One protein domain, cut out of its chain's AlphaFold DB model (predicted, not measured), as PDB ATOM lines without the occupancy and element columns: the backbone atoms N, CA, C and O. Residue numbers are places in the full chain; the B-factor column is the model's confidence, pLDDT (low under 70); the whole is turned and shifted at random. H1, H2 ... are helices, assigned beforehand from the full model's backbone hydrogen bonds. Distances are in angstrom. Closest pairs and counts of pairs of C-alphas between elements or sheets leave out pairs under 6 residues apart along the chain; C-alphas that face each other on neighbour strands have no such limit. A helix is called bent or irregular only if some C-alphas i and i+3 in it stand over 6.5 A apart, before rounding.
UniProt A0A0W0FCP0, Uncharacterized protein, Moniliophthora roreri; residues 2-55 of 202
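This is residues 2 to 55 of the 202 residues of an uncharacterized protein of Moniliophthora roreri (UniProt A0A0W0FCP0). Picture a small head with a long arm: in the head, the short helix H1 packs at a steep tilt on residues 24 to 28 of the longer helix H2, and a loop joins the two. From the head, residues 33 to 55 stick out as an arm that holds the last part of H2, a short link and the helix H3, which touches no other helix. The printed part has 54 residues with three named helices, in the order H1, H2, H3, and no named strand; its class is all helix. The whole is extended, with a radius of gyration of the C-alphas of 18.3 A, and the arm makes much of its length: the spans are 60 by 17 by 13 A.

Start at the first printed residue, Leu 2, and go on to H1, residues 4 to 12. After a short link of 9 residues you reach H2, residues 22 to 36. H1 and H2 touch, with 9 pairs of C-alphas within 8 A. Look for the closest pair at the C-alphas of Pro 4 and Asp 24, 4.8 A apart. H2 touches H1 with residues 24 to 28 alone. The two helices run opposite ways at a steep tilt of 53 degrees, and their centres are 13.0 A apart. Another short link, of 6 residues, leads to H3, residues 43 to 53. H3 is apart from H1 and apart from H2. In the backbone of H1 and H3, every O i to N i+4 pair is within hydrogen-bond range; in H2, 10 of 11 are.

Find C-alpha 4 of Pro 4 at (25.277, -30.872, 317.482); from there H1 runs 12.7 A to C-alpha 12 of Gln 12. Find C-alpha 22 of Ala 22 at (30.832, -37.828, 316.897); from there H2, the longest helix with 15 residues, runs 20.9 A to C-alpha 36 of Glu 36. H3 begins at Ala 43 and runs 15.1 A to C-alpha 53 of Thr 53, at (15.109, -35.543, 357.699). No helix is bent or irregular.

The two C-alphas farthest apart are those of Glu 16 and Ser 55, 59.8 A. Residues 33 to 55 stand free, of which 33 to 36 belong to H2 and 43 to 53 to H3. Without them the body has 31 residues and spans 26 by 14 by 10 A. The printed part has no cut, and neither link is long. In the B-factor column, the mean pLDDT of the printed part is 85.2; look at residues 14 to 18 for the five values under 70, where the model's confidence is low.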
ATOM      1  N   LEU A   2      19.501 -27.434 322.046       71.06
ATOM      2  CA  LEU A   2      20.932 -27.751 321.978       71.06
ATOM      3  C   LEU A   2      21.138 -28.771 320.856       71.06
ATOM      4  O   LEU A   2      20.663 -29.899 320.961       71.06
ATOM      5  N   ASN A   3      21.791 -28.340 319.778       82.19
ATOM      6  CA  ASN A   3      21.975 -29.118 318.556       82.19
ATOM      7  C   ASN A   3      23.478 -29.377 318.330       82.19
ATOM      8  O   ASN A   3      24.272 -28.470 318.591       82.19
ATOM      9  N   PRO A   4      23.879 -30.554 317.809       86.94
ATOM     10  CA  PRO A   4      25.277 -30.872 317.482       86.94
ATOM     11  C   PRO A   4      25.962 -29.813 316.603       86.94
ATOM     12  O   PRO A   4      27.130 -29.502 316.802       86.94
ATOM     13  N   GLU A   5      25.210 -29.195 315.691       87.62
ATOM     14  CA  GLU A   5      25.675 -28.122 314.801       87.62
ATOM     15  C   GLU A   5      26.239 -26.913 315.560       87.62
ATOM     16  O   GLU A   5      27.256 -26.362 315.158       87.62
ATOM     17  N   VAL A   6      25.635 -26.542 316.694       89.25
ATOM     18  CA  VAL A   6      26.100 -25.411 317.514       89.25
ATOM     19  C   VAL A   6      27.453 -25.735 318.155       89.25
ATOM     20  O   VAL A   6      28.320 -24.872 318.266       89.25
ATOM     21  N   TYR A   7      27.667 -26.989 318.559       88.19
ATOM     22  CA  TYR A   7      28.943 -27.419 319.134       88.19
ATOM     23  C   TYR A   7      30.055 -27.490 318.078       88.19
ATOM     24  O   TYR A   7      31.179 -27.058 318.347       88.19
ATOM     25  N   ALA A   8      29.726 -27.943 316.869       88.12
ATOM     26  CA  ALA A   8      30.647 -27.969 315.739       88.12
ATOM     27  C   ALA A   8      31.040 -26.545 315.276       88.12
ATOM     28  O   ALA A   8      32.227 -26.268 315.071       88.12
ATOM     29  N   GLU A   9      30.094 -25.598 315.244       87.75
ATOM     30  CA  GLU A   9      30.358 -24.174 314.977       87.75
ATOM     31  C   GLU A   9      31.289 -23.539 316.023       87.75
ATOM     32  O   GLU A   9      32.237 -22.824 315.678       87.75
ATOM     33  N   HIS A  10      31.059 -23.831 317.308       87.31
ATOM     34  CA  HIS A  10      31.879 -23.324 318.411       87.31
ATOM     35  C   HIS A  10      33.332 -23.819 318.348       87.31
ATOM     36  O   HIS A  10      34.246 -23.062 318.678       87.31
ATOM     37  N   LYS A  11      33.569 -25.064 317.915       84.38
ATOM     38  CA  LYS A  11      34.925 -25.614 317.744       84.38
ATOM     39  C   LYS A  11      35.680 -24.962 316.590       84.38
ATOM     40  O   LYS A  11      36.886 -24.749 316.693       84.38
ATOM     41  N   GLN A  12      34.986 -24.651 315.497       79.19
ATOM     42  CA  GLN A  12      35.605 -24.133 314.277       79.19
ATOM     43  C   GLN A  12      35.734 -22.605 314.236       79.19
ATOM     44  O   GLN A  12      36.248 -22.061 313.259       79.19
ATOM     45  N   GLY A  13      35.292 -21.893 315.278       72.06
ATOM     46  CA  GLY A  13      35.484 -20.444 315.392       72.06
ATOM     47  C   GLY A  13      34.835 -19.639 314.258       72.06
ATOM     48  O   GLY A  13      35.329 -18.565 313.920       72.06
ATOM     49  N   GLY A  14      33.756 -20.159 313.661       64.12
ATOM     50  CA  GLY A  14      33.053 -19.529 312.539       64.12
ATOM     51  C   GLY A  14      33.613 -19.845 311.146       64.12
ATOM     52  O   GLY A  14      33.273 -19.141 310.198       64.12
ATOM     53  N   ALA A  15      34.464 -20.865 310.993       60.97
ATOM     54  CA  ALA A  15      34.875 -21.335 309.671       60.97
ATOM     55  C   ALA A  15      33.712 -22.034 308.934       60.97
ATOM     56  O   ALA A  15      32.996 -22.852 309.511       60.97
ATOM     57  N   GLU A  16      33.527 -21.717 307.647       58.00
ATOM     58  CA  GLU A  16      32.535 -22.359 306.775       58.00
ATOM     59  C   GLU A  16      32.941 -23.812 306.496       58.00
ATOM     60  O   GLU A  16      33.685 -24.117 305.565       58.00
ATOM     61  N   GLY A  17      32.466 -24.716 307.349       63.47
ATOM     62  CA  GLY A  17      32.748 -26.140 307.237       63.47
ATOM     63  C   GLY A  17      32.151 -26.942 308.381       63.47
ATOM     64  O   GLY A  17      32.875 -27.707 309.005       63.47
ATOM     65  N   ASN A  18      30.851 -26.775 308.661       69.25
ATOM     66  CA  ASN A  18      30.160 -27.395 309.797       69.25
ATOM     67  C   ASN A  18      30.051 -28.929 309.665       69.25
ATOM     68  O   ASN A  18      28.986 -29.492 309.410       69.25
ATOM     69  N   LYS A  19      31.185 -29.623 309.769       85.62
ATOM     70  CA  LYS A  19      31.257 -31.074 309.841       85.62
ATOM     71  C   LYS A  19      31.012 -31.457 311.292       85.62
ATOM     72  O   LYS A  19      31.857 -31.225 312.148       85.62
ATOM     73  N   VAL A  20      29.829 -32.008 311.532       87.50
ATOM     74  CA  VAL A  20      29.447 -32.569 312.825       87.50
ATOM     75  C   VAL A  20      30.276 -33.827 313.053       87.50
ATOM     76  O   VAL A  20      30.176 -34.785 312.284       87.50
ATOM     77  N   GLU A  21      31.096 -33.815 314.097       90.25
ATOM     78  CA  GLU A  21      31.850 -34.988 314.527       90.25
ATOM     79  C   GLU A  21      31.079 -35.748 315.619       90.25
ATOM     80  O   GLU A  21      30.117 -35.249 316.215       90.25
ATOM     81  N   ALA A  22      31.493 -36.986 315.900       91.75
ATOM     82  CA  ALA A  22      30.832 -37.828 316.897       91.75
ATOM     83  C   ALA A  22      30.819 -37.173 318.292       91.75
ATOM     84  O   ALA A  22      29.844 -37.304 319.034       91.75
ATOM     85  N   GLU A  23      31.855 -36.405 318.634       90.81
ATOM     86  CA  GLU A  23      31.953 -35.696 319.910       90.81
ATOM     87  C   GLU A  23      30.886 -34.601 320.058       90.81
ATOM     88  O   GLU A  23      30.452 -34.330 321.177       90.81
ATOM     89  N   ASP A  24      30.438 -33.982 318.960       91.50
ATOM     90  CA  ASP A  24      29.392 -32.947 318.988       91.50
ATOM     91  C   ASP A  24      28.023 -33.552 319.313       91.50
ATOM     92  O   ASP A  24      27.229 -32.970 320.059       91.50
ATOM     93  N   VAL A  25      27.768 -34.760 318.803       92.44
ATOM     94  CA  VAL A  25      26.564 -35.537 319.119       92.44
ATOM     95  C   VAL A  25      26.590 -35.994 320.575       92.44
ATOM     96  O   VAL A  25      25.598 -35.823 321.284       92.44
ATOM     97  N   VAL A  26      27.721 -36.523 321.051       92.69
ATOM     98  CA  VAL A  26      27.877 -36.951 322.451       92.69
ATOM     99  C   VAL A  26      27.662 -35.777 323.404       92.69
ATOM    100  O   VAL A  26      26.925 -35.917 324.378       92.69
ATOM    101  N   LEU A  27      28.237 -34.611 323.106       90.31
ATOM    102  CA  LEU A  27      28.087 -33.421 323.938       90.31
ATOM    103  C   LEU A  27      26.639 -32.908 323.958       90.31
ATOM    104  O   LEU A  27      26.118 -32.591 325.028       90.31
ATOM    105  N   ALA A  28      25.961 -32.888 322.806       90.62
ATOM    106  CA  ALA A  28      24.550 -32.514 322.725       90.62
ATOM    107  C   ALA A  28      23.650 -33.466 323.531       90.62
ATOM    108  O   ALA A  28      22.752 -33.021 324.250       90.62
ATOM    109  N   VAL A  29      23.917 -34.774 323.462       90.56
ATOM    110  CA  VAL A  29      23.193 -35.784 324.244       90.56
ATOM    111  C   VAL A  29      23.479 -35.622 325.734       90.56
ATOM    112  O   VAL A  29      22.537 -35.574 326.518       90.56
ATOM    113  N   GLN A  30      24.739 -35.467 326.147       87.75
ATOM    114  CA  GLN A  30      25.105 -35.260 327.553       87.75
ATOM    115  C   GLN A  30      24.442 -34.009 328.144       87.75
ATOM    116  O   GLN A  30      23.916 -34.061 329.258       87.75
ATOM    117  N   ALA A  31      24.393 -32.913 327.382       85.88
ATOM    118  CA  ALA A  31      23.748 -31.679 327.814       85.88
ATOM    119  C   ALA A  31      22.225 -31.829 327.996       85.88
ATOM    120  O   ALA A  31      21.631 -31.150 328.832       85.88
ATOM    121  N   ARG A  32      21.591 -32.743 327.249       85.31
ATOM    122  CA  ARG A  32      20.153 -33.038 327.340       85.31
ATOM    123  C   ARG A  32      19.823 -34.067 328.426       85.31
ATOM    124  O   ARG A  32      18.868 -33.891 329.183       85.31
ATOM    125  N   VAL A  33      20.638 -35.114 328.544       86.19
ATOM    126  CA  VAL A  33      20.485 -36.210 329.520       86.19
ATOM    127  C   VAL A  33      20.563 -35.716 330.961       86.19
ATOM    128  O   VAL A  33      19.838 -36.232 331.810       86.19
ATOM    129  N   GLY A  34      21.362 -34.678 331.226       76.62
ATOM    130  CA  GLY A  34      21.466 -34.077 332.557       76.62
ATOM    131  C   GLY A  34      20.146 -33.533 333.118       76.62
ATOM    132  O   GLY A  34      19.969 -33.549 334.333       76.62
ATOM    133  N   TRP A  35      19.213 -33.092 332.263       77.69
ATOM    134  CA  TRP A  35      17.937 -32.501 332.691       77.69
ATOM    135  C   TRP A  35      16.723 -33.373 332.358       77.69
ATOM    136  O   TRP A  35      15.836 -33.533 333.191       77.69
ATOM    137  N   GLU A  36      16.654 -33.938 331.151       81.19
ATOM    138  CA  GLU A  36      15.442 -34.631 330.685       81.19
ATOM    139  C   GLU A  36      15.349 -36.077 331.160       81.19
ATOM    140  O   GLU A  36      14.256 -36.585 331.394       81.19
ATOM    141  N   PHE A  37      16.490 -36.744 331.310       77.19
ATOM    142  CA  PHE A  37      16.526 -38.172 331.611       77.19
ATOM    143  C   PHE A  37      16.794 -38.465 333.079       77.19
ATOM    144  O   PHE A  37      16.983 -39.635 333.408       77.19
ATOM    145  N   GLY A  38      16.795 -37.424 333.929       72.25
ATOM    146  CA  GLY A  38      16.940 -37.527 335.379       72.25
ATOM    147  C   GLY A  38      17.976 -38.581 335.737       72.25
ATOM    148  O   GLY A  38      17.610 -39.694 336.122       72.25
ATOM    149  N   GLY A  39      19.259 -38.269 335.512       75.50
ATOM    150  CA  GLY A  39      20.355 -39.190 335.814       75.50
ATOM    151  C   GLY A  39      20.183 -39.826 337.197       75.50
ATOM    152  O   GLY A  39      19.531 -39.251 338.069       75.50
ATOM    153  N   ARG A  40      20.735 -41.031 337.397       77.12
ATOM    154  CA  ARG A  40      20.609 -41.751 338.677       77.12
ATOM    155  C   ARG A  40      20.980 -40.802 339.818       77.12
ATOM    156  O   ARG A  40      22.135 -40.392 339.918       77.12
ATOM    157  N   VAL A  41      19.995 -40.432 340.640       83.19
ATOM    158  CA  VAL A  41      20.236 -39.572 341.799       83.19
ATOM    159  C   VAL A  41      21.241 -40.302 342.694       83.19
ATOM    160  O   VAL A  41      21.002 -41.470 343.015       83.19
ATOM    161  N   PRO A  42      22.370 -39.675 343.073       89.75
ATOM    162  CA  PRO A  42      23.388 -40.340 343.874       89.75
ATOM    163  C   PRO A  42      22.804 -40.879 345.183       89.75
ATOM    164  O   PRO A  42      22.151 -40.146 345.929       89.75
ATOM    165  N   ALA A  43      23.061 -42.153 345.482       90.56
ATOM    166  CA  ALA A  43      22.553 -42.796 346.695       90.56
ATOM    167  C   ALA A  43      23.057 -42.096 347.968       90.56
ATOM    168  O   ALA A  43      22.291 -41.902 348.908       90.56
ATOM    169  N   GLU A  44      24.309 -41.631 347.959       93.06
ATOM    170  CA  GLU A  44      24.906 -40.855 349.053       93.06
ATOM    171  C   GLU A  44      24.137 -39.557 349.330       93.06
ATOM    172  O   GLU A  44      23.936 -39.184 350.485       93.06
ATOM    173  N   TYR A  45      23.641 -38.892 348.280       93.94
ATOM    174  CA  TYR A  45      22.829 -37.688 348.429       93.94
ATOM    175  C   TYR A  45      21.491 -38.009 349.103       93.94
ATOM    176  O   TYR A  45      21.139 -37.365 350.091       93.94
ATOM    177  N   ILE A  46      20.790 -39.057 348.654       95.12
ATOM    178  CA  ILE A  46      19.535 -39.509 349.279       95.12
ATOM    179  C   ILE A  46      19.771 -39.927 350.735       95.12
ATOM    180  O   ILE A  46      18.982 -39.579 351.608       95.12
ATOM    181  N   GLN A  47      20.868 -40.627 351.022       95.56
ATOM    182  CA  GLN A  47      21.216 -41.059 352.374       95.56
ATOM    183  C   GLN A  47      21.547 -39.875 353.293       95.56
ATOM    184  O   GLN A  47      21.134 -39.864 354.456       95.56
ATOM    185  N   SER A  48      22.238 -38.853 352.779       95.25
ATOM    186  CA  SER A  48      22.498 -37.613 353.520       95.25
ATOM    187  C   SER A  48      21.197 -36.870 353.846       95.25
ATOM    188  O   SER A  48      20.984 -36.490 354.999       95.25
ATOM    189  N   LEU A  49      20.281 -36.767 352.873       96.00
ATOM    190  CA  LEU A  49      18.956 -36.181 353.061       96.00
ATOM    191  C   LEU A  49      18.138 -36.977 354.073       96.00
ATOM    192  O   LEU A  49      17.582 -36.384 354.988       96.00
ATOM    193  N   ALA A  50      18.118 -38.306 353.963       96.44
ATOM    194  CA  ALA A  50      17.426 -39.178 354.903       96.44
ATOM    195  C   ALA A  50      17.968 -39.006 356.326       96.44
ATOM    196  O   ALA A  50      17.197 -38.905 357.273       96.44
ATOM    197  N   THR A  51      19.289 -38.913 356.491       95.62
ATOM    198  CA  THR A  51      19.905 -38.665 357.804       95.62
ATOM    199  C   THR A  51      19.474 -37.310 358.368       95.62
ATOM    200  O   THR A  51      19.163 -37.201 359.553       95.62
ATOM    201  N   GLN A  52      19.394 -36.282 357.520       95.81
ATOM    202  CA  GLN A  52      18.928 -34.956 357.913       95.81
ATOM    203  C   GLN A  52      17.437 -34.952 358.280       95.81
ATOM    204  O   GLN A  52      17.076 -34.432 359.334       95.81
ATOM    205  N   THR A  53      16.562 -35.538 357.460       94.88
ATOM    206  CA  THR A  53      15.109 -35.543 357.699       94.88
ATOM    207  C   THR A  53      14.722 -36.431 358.876       94.88
ATOM    208  O   THR A  53      13.873 -36.049 359.675       94.88
ATOM    209  N   ASN A  54      15.382 -37.581 359.032       95.50
ATOM    210  CA  ASN A  54      15.085 -38.546 360.095       95.50
ATOM    211  C   ASN A  54      15.662 -38.129 361.456       95.50
ATOM    212  O   ASN A  54      15.387 -38.781 362.460       95.50
ATOM    213  N   SER A  55      16.452 -37.050 361.513       95.38
ATOM    214  CA  SER A  55      16.939 -36.489 362.779       95.38
ATOM    215  C   SER A  55      15.823 -35.873 363.634       95.38
ATOM    216  O   SER A  55      15.988 -35.721 364.846       95.38
TER     217      SER A  55